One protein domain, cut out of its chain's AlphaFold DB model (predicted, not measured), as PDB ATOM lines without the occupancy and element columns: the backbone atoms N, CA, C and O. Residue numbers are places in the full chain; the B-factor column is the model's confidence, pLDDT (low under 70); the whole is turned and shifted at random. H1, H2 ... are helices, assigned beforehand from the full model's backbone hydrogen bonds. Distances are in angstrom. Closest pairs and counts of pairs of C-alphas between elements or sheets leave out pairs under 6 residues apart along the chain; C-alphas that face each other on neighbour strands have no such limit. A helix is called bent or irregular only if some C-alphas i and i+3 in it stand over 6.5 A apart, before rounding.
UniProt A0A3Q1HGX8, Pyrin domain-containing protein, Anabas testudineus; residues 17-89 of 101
ATOM      1  N   LYS A  17     146.591 199.691 188.743       83.31
ATOM      2  CA  LYS A  17     147.027 200.894 189.465       83.31
ATOM      3  C   LYS A  17     147.071 200.654 190.977       83.31
ATOM      4  O   LYS A  17     148.071 200.977 191.611       83.31
ATOM      5  N   GLU A  18     146.034 200.031 191.516       85.50
ATOM      6  CA  GLU A  18     145.904 199.712 192.936       85.50
ATOM      7  C   GLU A  18     146.936 198.675 193.362       85.50
ATOM      8  O   GLU A  18     147.616 198.868 194.362       85.50
ATOM      9  N   LEU A  19     147.164 197.645 192.542       85.69
ATOM     10  CA  LEU A  19     148.220 196.661 192.760       85.69
ATOM     11  C   LEU A  19     149.613 197.310 192.765       85.69
ATOM     12  O   LEU A  19     150.457 196.979 193.597       85.69
ATOM     13  N   LYS A  20     149.874 198.273 191.873       86.19
ATOM     14  CA  LYS A  20     151.142 199.022 191.872       86.19
ATOM     15  C   LYS A  20     151.321 199.824 193.165       86.19
ATOM     16  O   LYS A  20     152.409 199.804 193.744       86.19
ATOM     17  N   SER A  21     150.266 200.488 193.630       88.75
ATOM     18  CA  SER A  21     150.258 201.206 194.910       88.75
ATOM     19  C   SER A  21     150.437 200.253 196.095       88.75
ATOM     20  O   SER A  21     151.235 200.532 196.985       88.75
ATOM     21  N   PHE A  22     149.783 199.092 196.067       87.94
ATOM     22  CA  PHE A  22     149.891 198.040 197.076       87.94
ATOM     23  C   PHE A  22     151.333 197.534 197.204       87.94
ATOM     24  O   PHE A  22     151.912 197.563 198.288       87.94
ATOM     25  N   LYS A  23     151.974 197.182 196.079       88.12
ATOM     26  CA  LYS A  23     153.394 196.786 196.025       88.12
ATOM     27  C   LYS A  23     154.315 197.891 196.554       88.12
ATOM     28  O   LYS A  23     155.280 197.619 197.269       88.12
ATOM     29  N   PHE A  24     154.025 199.149 196.215       88.44
ATOM     30  CA  PHE A  24     154.800 200.295 196.693       88.44
ATOM     31  C   PHE A  24     154.666 200.504 198.204       88.44
ATOM     32  O   PHE A  24     155.643 200.857 198.856       88.44
ATOM     33  N   GLN A  25     153.485 200.287 198.770       88.75
ATOM     34  CA  GLN A  25     153.281 200.383 200.209       88.75
ATOM     35  C   GLN A  25     153.915 199.195 200.939       88.75
ATOM     36  O   GLN A  25     154.598 199.414 201.932       88.75
ATOM     37  N   LEU A  26     153.800 197.971 200.410       87.25
ATOM     38  CA  LEU A  26     154.432 196.774 200.977       87.25
ATOM     39  C   LEU A  26     155.951 196.905 201.107       87.25
ATOM     40  O   LEU A  26     156.497 196.610 202.165       87.25
ATOM     41  N   LYS A  27     156.643 197.397 200.070       85.56
ATOM     42  CA  LYS A  27     158.108 197.572 200.132       85.56
ATOM     43  C   LYS A  27     158.531 198.569 201.225       85.56
ATOM     44  O   LYS A  27     159.646 198.501 201.727       85.56
ATOM     45  N   ASN A  28     157.659 199.531 201.535       83.00
ATOM     46  CA  ASN A  28     157.893 200.582 202.522       83.00
ATOM     47  C   ASN A  28     157.311 200.216 203.895       83.00
ATOM     48  O   ASN A  28     157.550 200.926 204.873       83.00
ATOM     49  N   HIS A  29     156.541 199.130 203.976       82.62
ATOM     50  CA  HIS A  29     155.921 198.676 205.202       82.62
ATOM     51  C   HIS A  29     156.999 198.034 206.075       82.62
ATOM     52  O   HIS A  29     157.544 196.973 205.768       82.62
ATOM     53  N   LYS A  30     157.337 198.720 207.166       76.38
ATOM     54  CA  LYS A  30     158.240 198.220 208.200       76.38
ATOM     55  C   LYS A  30     157.400 197.748 209.370       76.38
ATOM     56  O   LYS A  30     156.736 198.558 210.013       76.38
ATOM     57  N   ARG A  31     157.459 196.451 209.658       74.62
ATOM     58  CA  ARG A  31     156.862 195.866 210.859       74.62
ATOM     59  C   ARG A  31     157.979 195.490 211.823       74.62
ATOM     60  O   ARG A  31     159.011 194.968 211.411       74.62
ATOM     61  N   LYS A  32     157.808 195.801 213.107       76.44
ATOM     62  CA  LYS A  32     158.826 195.530 214.129       76.44
ATOM     63  C   LYS A  32     159.053 194.014 214.209       76.44
ATOM     64  O   LYS A  32     158.107 193.281 214.460       76.44
ATOM     65  N   GLY A  33     160.284 193.565 213.960       76.69
ATOM     66  CA  GLY A  33     160.638 192.139 213.936       76.69
ATOM     67  C   GLY A  33     160.566 191.461 212.563       76.69
ATOM     68  O   GLY A  33     160.976 190.312 212.459       76.69
ATOM     69  N   PHE A  34     160.130 192.158 211.506       78.50
ATOM     70  CA  PHE A  34     160.115 191.622 210.144       78.50
ATOM     71  C   PHE A  34     160.837 192.539 209.160       78.50
ATOM     72  O   PHE A  34     160.724 193.765 209.211       78.50
ATOM     73  N   ASN A  35     161.539 191.926 208.210       81.19
ATOM     74  CA  ASN A  35     162.167 192.652 207.116       81.19
ATOM     75  C   ASN A  35     161.119 193.161 206.111       81.19
ATOM     76  O   ASN A  35     159.980 192.693 206.054       81.19
ATOM     77  N   CYS A  36     161.490 194.158 205.311       82.00
ATOM     78  CA  CYS A  36     160.658 194.580 204.188       82.00
ATOM     79  C   CYS A  36     160.772 193.563 203.050       82.00
ATOM     80  O   CYS A  36     161.867 193.070 202.765       82.00
ATOM     81  N   ILE A  37     159.670 193.312 202.341       84.75
ATOM     82  CA  ILE A  37     159.725 192.507 201.122       84.75
ATOM     83  C   ILE A  37     160.422 193.330 200.024       84.75
ATOM     84  O   ILE A  37     159.979 194.443 199.712       84.75
ATOM     85  N   PRO A  38     161.504 192.818 199.412       83.50
ATOM     86  CA  PRO A  38     162.236 193.551 198.390       83.50
ATOM     87  C   PRO A  38     161.376 193.771 197.144       83.50
ATOM     88  O   PRO A  38     160.666 192.876 196.682       83.50
ATOM     89  N   ARG A  39     161.510 194.959 196.545       82.06
ATOM     90  CA  ARG A  39     160.770 195.364 195.340       82.06
ATOM     91  C   ARG A  39     160.925 194.359 194.193       82.06
ATOM     92  O   ARG A  39     159.932 194.042 193.548       82.06
ATOM     93  N   SER A  40     162.119 193.801 194.005       84.00
ATOM     94  CA  SER A  40     162.400 192.807 192.961       84.00
ATOM     95  C   SER A  40     161.526 191.555 193.075       84.00
ATOM     96  O   SER A  40     161.180 190.967 192.060       84.00
ATOM     97  N   LYS A  41     161.115 191.169 194.294       82.38
ATOM     98  CA  LYS A  41     160.182 190.051 194.501       82.38
ATOM     99  C   LYS A  41     158.726 190.435 194.237       82.38
ATOM    100  O   LYS A  41     157.911 189.543 194.069       82.38
ATOM    101  N   LEU A  42     158.394 191.727 194.210       85.38
ATOM    102  CA  LEU A  42     157.030 192.232 194.039       85.38
ATOM    103  C   LEU A  42     156.731 192.651 192.591       85.38
ATOM    104  O   LEU A  42     155.576 192.615 192.184       85.38
ATOM    105  N   GLU A  43     157.723 193.096 191.814       79.88
ATOM    106  CA  GLU A  43     157.484 193.757 190.520       79.88
ATOM    107  C   GLU A  43     156.738 192.888 189.504       79.88
ATOM    108  O   GLU A  43     155.747 193.365 188.950       79.88
ATOM    109  N   ASP A  44     157.120 191.620 189.361       82.00
ATOM    110  CA  ASP A  44     156.578 190.715 188.334       82.00
ATOM    111  C   ASP A  44     155.399 189.845 188.815       82.00
ATOM    112  O   ASP A  44     154.784 189.137 188.034       82.00
ATOM    113  N   LYS A  45     155.053 189.902 190.107       82.94
ATOM    114  CA  LYS A  45     154.029 189.028 190.706       82.94
ATOM    115  C   LYS A  45     152.604 189.555 190.542       82.94
ATOM    116  O   LYS A  45     152.364 190.754 190.722       82.94
ATOM    117  N   ASP A  46     151.656 188.660 190.305       83.56
ATOM    118  CA  ASP A  46     150.224 188.960 190.335       83.56
ATOM    119  C   ASP A  46     149.671 189.021 191.765       83.56
ATOM    120  O   ASP A  46     150.350 188.705 192.740       83.56
ATOM    121  N   THR A  47     148.431 189.477 191.918       82.62
ATOM    122  CA  THR A  47     147.810 189.722 193.232       82.62
ATOM    123  C   THR A  47     147.794 188.482 194.126       82.62
ATOM    124  O   THR A  47     148.103 188.592 195.313       82.62
ATOM    125  N   VAL A  48     147.522 187.306 193.556       81.88
ATOM    126  CA  VAL A  48     147.553 186.025 194.279       81.88
ATOM    127  C   VAL A  48     148.977 185.695 194.734       81.88
ATOM    128  O   VAL A  48     149.201 185.463 195.918       81.88
ATOM    129  N   ASP A  49     149.962 185.785 193.835       85.88
ATOM    130  CA  ASP A  49     151.378 185.573 194.162       85.88
ATOM    131  C   ASP A  49     151.887 186.514 195.258       85.88
ATOM    132  O   ASP A  49     152.712 186.128 196.088       85.88
ATOM    133  N   ILE A  50     151.426 187.768 195.253       87.38
ATOM    134  CA  ILE A  50     151.748 188.750 196.288       87.38
ATOM    135  C   ILE A  50     151.112 188.339 197.620       87.38
ATOM    136  O   ILE A  50     151.793 188.390 198.640       87.38
ATOM    137  N   ALA A  51     149.845 187.920 197.633       83.94
ATOM    138  CA  ALA A  51     149.161 187.485 198.850       83.94
ATOM    139  C   ALA A  51     149.838 186.254 199.475       83.94
ATOM    140  O   ALA A  51     150.095 186.235 200.683       83.94
ATOM    141  N   THR A  52     150.216 185.272 198.653       85.94
ATOM    142  CA  THR A  52     151.003 184.114 199.091       85.94
ATOM    143  C   THR A  52     152.361 184.550 199.630       85.94
ATOM    144  O   THR A  52     152.740 184.129 200.715       85.94
ATOM    145  N   LEU A  53     153.069 185.451 198.940       87.88
ATOM    146  CA  LEU A  53     154.375 185.947 199.379       87.88
ATOM    147  C   LEU A  53     154.306 186.695 200.719       87.88
ATOM    148  O   LEU A  53     155.191 186.539 201.552       87.88
ATOM    149  N   VAL A  54     153.279 187.521 200.934       86.50
ATOM    150  CA  VAL A  54     153.071 188.237 202.203       86.50
ATOM    151  C   VAL A  54     152.757 187.241 203.321       86.50
ATOM    152  O   VAL A  54     153.301 187.369 204.416       86.50
ATOM    153  N   THR A  55     151.941 186.226 203.035       86.38
ATOM    154  CA  THR A  55     151.608 185.147 203.977       86.38
ATOM    155  C   THR A  55     152.827 184.312 204.357       86.38
ATOM    156  O   THR A  55     153.038 184.066 205.537       86.38
ATOM    157  N   ASP A  56     153.659 183.947 203.385       86.19
ATOM    158  CA  ASP A  56     154.904 183.200 203.589       86.19
ATOM    159  C   ASP A  56     155.944 184.022 204.368       86.19
ATOM    160  O   ASP A  56     156.571 183.536 205.305       86.19
ATOM    161  N   HIS A  57     156.076 185.312 204.043       86.75
ATOM    162  CA  HIS A  57     157.087 186.178 204.646       86.75
ATOM    163  C   HIS A  57     156.751 186.621 206.080       86.75
ATOM    164  O   HIS A  57     157.644 186.724 206.921       86.75
ATOM    165  N   TYR A  58     155.490 186.964 206.352       84.12
ATOM    166  CA  TYR A  58     155.066 187.476 207.661       84.12
ATOM    167  C   TYR A  58     154.378 186.408 208.528       84.12
ATOM    168  O   TYR A  58     154.298 186.573 209.743       84.12
ATOM    169  N   GLY A  59     153.900 185.310 207.938       84.12
ATOM    170  CA  GLY A  59     153.010 184.343 208.583       84.12
ATOM    171  C   GLY A  59     151.545 184.783 208.508       84.12
ATOM    172  O   GLY A  59     151.251 185.975 208.454       84.12
ATOM    173  N   CYS A  60     150.603 183.836 208.522       80.56
ATOM    174  CA  CYS A  60     149.175 184.095 208.287       80.56
ATOM    175  C   CYS A  60     148.588 185.210 209.169       80.56
ATOM    176  O   CYS A  60     147.930 186.116 208.661       80.56
ATOM    177  N   THR A  61     148.868 185.195 210.473       81.38
ATOM    178  CA  THR A  61     148.348 186.197 211.418       81.38
ATOM    179  C   THR A  61     148.857 187.601 211.101       81.38
ATOM    180  O   THR A  61     148.080 188.555 211.005       81.38
ATOM    181  N   GLU A  62     150.165 187.740 210.893       84.31
ATOM    182  CA  GLU A  62     150.777 189.045 210.663       84.31
ATOM    183  C   GLU A  62     150.474 189.546 209.247       84.31
ATOM    184  O   GLU A  62     150.198 190.734 209.068       84.31
ATOM    185  N   ALA A  63     150.445 188.647 208.261       86.00
ATOM    186  CA  ALA A  63     150.137 188.923 206.864       86.00
ATOM    187  C   ALA A  63     148.744 189.520 206.672       86.00
ATOM    188  O   ALA A  63     148.598 190.468 205.900       86.00
ATOM    189  N   LEU A  64     147.736 189.034 207.401       85.12
ATOM    190  CA  LEU A  64     146.396 189.626 207.387       85.12
ATOM    191  C   LEU A  64     146.417 191.068 207.905       85.12
ATOM    192  O   LEU A  64     145.864 191.968 207.271       85.12
ATOM    193  N   GLY A  65     147.126 191.308 209.011       86.25
ATOM    194  CA  GLY A  65     147.298 192.653 209.562       86.25
ATOM    195  C   GLY A  65     148.025 193.600 208.601       86.25
ATOM    196  O   GLY A  65     147.585 194.736 208.419       86.25
ATOM    197  N   VAL A  66     149.102 193.129 207.957       87.25
ATOM    198  CA  VAL A  66     149.856 193.887 206.941       87.25
ATOM    199  C   VAL A  66     148.972 194.190 205.731       87.25
ATOM    200  O   VAL A  66     148.897 195.337 205.297       87.25
ATOM    201  N   THR A  67     148.268 193.187 205.207       88.00
ATOM    202  CA  THR A  67     147.397 193.326 204.031       88.00
ATOM    203  C   THR A  67     146.292 194.342 204.294       88.00
ATOM    204  O   THR A  67     146.087 195.242 203.483       88.00
ATOM    205  N   ARG A  68     145.649 194.282 205.466       88.00
ATOM    206  CA  ARG A  68     144.644 195.264 205.885       88.00
ATOM    207  C   ARG A  68     145.205 196.685 205.962       88.00
ATOM    208  O   ARG A  68     144.590 197.609 205.433       88.00
ATOM    209  N   ASP A  69     146.357 196.872 206.611       88.25
ATOM    210  CA  ASP A  69     146.996 198.190 206.747       88.25
ATOM    211  C   ASP A  69     147.327 198.795 205.377       88.25
ATOM    212  O   ASP A  69     147.037 199.962 205.102       88.25
ATOM    213  N   VAL A  70     147.876 197.975 204.481       89.19
ATOM    214  CA  VAL A  70     148.237 198.406 203.133       89.19
ATOM    215  C   VAL A  70     146.999 198.715 202.286       89.19
ATOM    216  O   VAL A  70     146.981 199.754 201.625       89.19
ATOM    217  N   LEU A  71     145.956 197.876 202.322       88.94
ATOM    218  CA  LEU A  71     144.689 198.136 201.623       88.94
ATOM    219  C   LEU A  71     144.027 199.431 202.119       88.94
ATOM    220  O   LEU A  71     143.564 200.238 201.313       88.94
ATOM    221  N   SER A  72     144.053 199.682 203.430       87.75
ATOM    222  CA  SER A  72     143.555 200.930 204.020       87.75
ATOM    223  C   SER A  72     144.329 202.155 203.509       87.75
ATOM    224  O   SER A  72     143.724 203.158 203.125       87.75
ATOM    225  N   LYS A  73     145.662 202.052 203.387       87.75
ATOM    226  CA  LYS A  73     146.534 203.119 202.854       87.75
ATOM    227  C   LYS A  73     146.285 203.461 201.389       87.75
ATOM    228  O   LYS A  73     146.521 204.600 200.994       87.75
ATOM    229  N   ILE A  74     145.825 202.505 200.587       87.12
ATOM    230  CA  ILE A  74     145.432 202.747 199.189       87.12
ATOM    231  C   ILE A  74     143.931 203.042 199.044       87.12
ATOM    232  O   ILE A  74     143.408 203.056 197.939       87.12
ATOM    233  N   ASN A  75     143.236 203.309 200.155       85.62
ATOM    234  CA  ASN A  75     141.808 203.619 200.211       85.62
ATOM    235  C   ASN A  75     140.884 202.489 199.702       85.62
ATOM    236  O   ASN A  75     139.726 202.730 199.363       85.62
ATOM    237  N   GLN A  76     141.356 201.239 199.715       85.62
ATOM    238  CA  GLN A  76     140.601 200.046 199.320       85.62
ATOM    239  C   GLN A  76     139.787 199.472 200.489       85.62
ATOM    240  O   GLN A  76     139.919 198.309 200.869       85.62
ATOM    241  N   ARG A  77     138.929 200.303 201.093       84.38
ATOM    242  CA  ARG A  77     138.137 199.922 202.281       84.38
ATOM    243  C   ARG A  77     137.126 198.805 202.005       84.38
ATOM    244  O   ARG A  77     136.873 197.996 202.889       84.38
ATOM    245  N   ALA A  78     136.586 198.742 200.786       84.69
ATOM    246  CA  ALA A  78     135.686 197.664 200.369       84.69
ATOM    247  C   ALA A  78     136.388 196.299 200.439       84.69
ATOM    248  O   ALA A  78     135.868 195.373 201.053       84.69
ATOM    249  N   LEU A  79     137.618 196.219 199.919       83.00
ATOM    250  CA  LEU A  79     138.437 195.008 199.982       83.00
ATOM    251  C   LEU A  79     138.857 194.662 201.413       83.00
ATOM    252  O   LEU A  79     138.942 193.488 201.750       83.00
ATOM    253  N   VAL A  80     139.092 195.659 202.274       84.62
ATOM    254  CA  VAL A  80     139.332 195.412 203.708       84.62
ATOM    255  C   VAL A  80     138.118 194.752 204.360       84.62
ATOM    256  O   VAL A  80     138.272 193.743 205.037       84.62
ATOM    257  N   SER A  81     136.920 195.293 204.138       84.00
ATOM    258  CA  SER A  81     135.686 194.734 204.700       84.00
ATOM    259  C   SER A  81     135.418 193.317 204.193       84.00
ATOM    260  O   SER A  81     134.964 192.459 204.949       84.00
ATOM    261  N   GLU A  82     135.696 193.071 202.916       84.50
ATOM    262  CA  GLU A  82     135.583 191.751 202.310       84.50
ATOM    263  C   GLU A  82     136.591 190.772 202.929       84.50
ATOM    264  O   GLU A  82     136.202 189.703 203.400       84.50
ATOM    265  N   LEU A  83     137.858 191.179 203.046       82.38
ATOM    266  CA  LEU A  83     138.907 190.413 203.716       82.38
ATOM    267  C   LEU A  83     138.506 190.048 205.153       82.38
ATOM    268  O   LEU A  83     138.610 188.884 205.532       82.38
ATOM    269  N   GLU A  84     137.994 191.005 205.932       80.56
ATOM    270  CA  GLU A  84     137.566 190.775 207.317       80.56
ATOM    271  C   GLU A  84     136.359 189.827 207.415       80.56
ATOM    272  O   GLU A  84     136.301 188.997 208.325       80.56
ATOM    273  N   SER A  85     135.438 189.866 206.446       78.50
ATOM    274  CA  SER A  85     134.312 188.921 206.348       78.50
ATOM    275  C   SER A  85     134.767 187.478 206.084       78.50
ATOM    276  O   SER A  85     134.164 186.528 206.600       78.50
ATOM    277  N   TYR A  86     135.846 187.298 205.314       71.81
ATOM    278  CA  TYR A  86     136.446 185.987 205.055       71.81
ATOM    279  C   TYR A  86     137.296 185.484 206.226       71.81
ATOM    280  O   TYR A  86     137.228 184.302 206.570       71.81
ATOM    281  N   THR A  87     138.068 186.360 206.875       66.12
ATOM    282  CA  THR A  87     138.942 185.977 207.997       66.12
ATOM    283  C   THR A  87     138.179 185.798 209.304       66.12
ATOM    284  O   THR A  87     138.531 184.930 210.096       66.12
ATOM    285  N   GLY A  88     137.089 186.544 209.515       56.88
ATOM    286  CA  GLY A  88     136.215 186.402 210.684       56.88
ATOM    287  C   GLY A  88     135.461 185.065 210.745       56.88
ATOM    288  O   GLY A  88     134.929 184.718 211.793       56.88
ATOM    289  N   LYS A  89     135.438 184.293 209.645       52.69
ATOM    290  CA  LYS A  89     134.836 182.949 209.574       52.69
ATOM    291  C   LYS A  89     135.826 181.794 209.772       52.69
ATOM    292  O   LYS A  89     135.375 180.670 209.967       52.69
TER     293      LYS A  89
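Overview. This is residues 17 to 89 of the 101 residues of the protein "Pyrin domain-containing protein" of Anabas testudineus (UniProt A0A3Q1HGX8). Helix H4 is in the middle of a small all-helix domain, with H5 folded back beside it as a helical hairpin on one side and with H1 and H3, which run the same way, both crossing it steeply on the other. The short H2 is at the end away from H5, reached from H1 by a loop of residues 29 to 38 that turns back near Gly 33. The printed part has 73 residues with five named helices, in the order H1, H2, H3, H4, H5, and no named strand. The whole is compact and rounded, with a radius of gyration of the C-alphas of 11.5 A and spans of 32 by 28 by 20 A.

Along the chain. Find C-alpha 17 at (147.027, 200.894, 189.465); from there H1 runs through residues 17 to 28, 17.0 A long. Next look at H2, residues 39 to 42, 5.0 A. H3 takes residues 47 to 58 and measures 16.3 A. At C-alpha 60, (149.175, 184.095, 208.287), begins H4, residues 60 to 73, the longest helix at 20.0 A. Last comes H5, residues 77 to 87, 15.1 A, ending at C-alpha 87, (138.942, 185.977, 207.997). No helix is bent.

Arrangement. Begin at the hub, H4, which touches H1, H3 and H5. Residues 22 to 26 of H1 touch residues 70 to 73 of H4, with the closest C-alphas, those of Gln 25 and Val 70, 6.2 A apart; the two helices run opposite ways at a steep tilt of 61 degrees. Residues 54 to 57 of H3 touch residues 62 to 67 of H4, closest at the C-alphas of Thr 55 and Ala 63, 5.0 A, at a steep tilt of 55 degrees. H5 touches residues 68 to 72 of H4, closest at the C-alphas of Arg 68 and Val 80, 5.7 A; this hairpin has a shallow tilt of 15 degrees, opposite ways. H1 and H3 are close but not clearly touching, with the C-alphas of Leu 19 and Thr 47 closest at 7.0 A. H2 touches residues 23 to 27 of H1, closest at the C-alphas of Lys 27 and Arg 39, 5.9 A. H5 is apart from H1, H2 and H3. Every O i to N i+4 pair is within hydrogen-bond range in H3 and H5, against 7 of 8 in H1 and 9 of 10 in H4; H2 is too short for such a pair.

Size, cuts and confidence. Look for the two farthest C-alphas, those of Ser 40 and Lys 89, 33.7 A apart. The printed part has no cut and no long link; the links H2 to H3, H3 to H4 and H4 to H5 are tight, and H1 to H2 is short. In the B-factor column the mean pLDDT of the printed part is 83.1, and residues 87 to 89 are under 70.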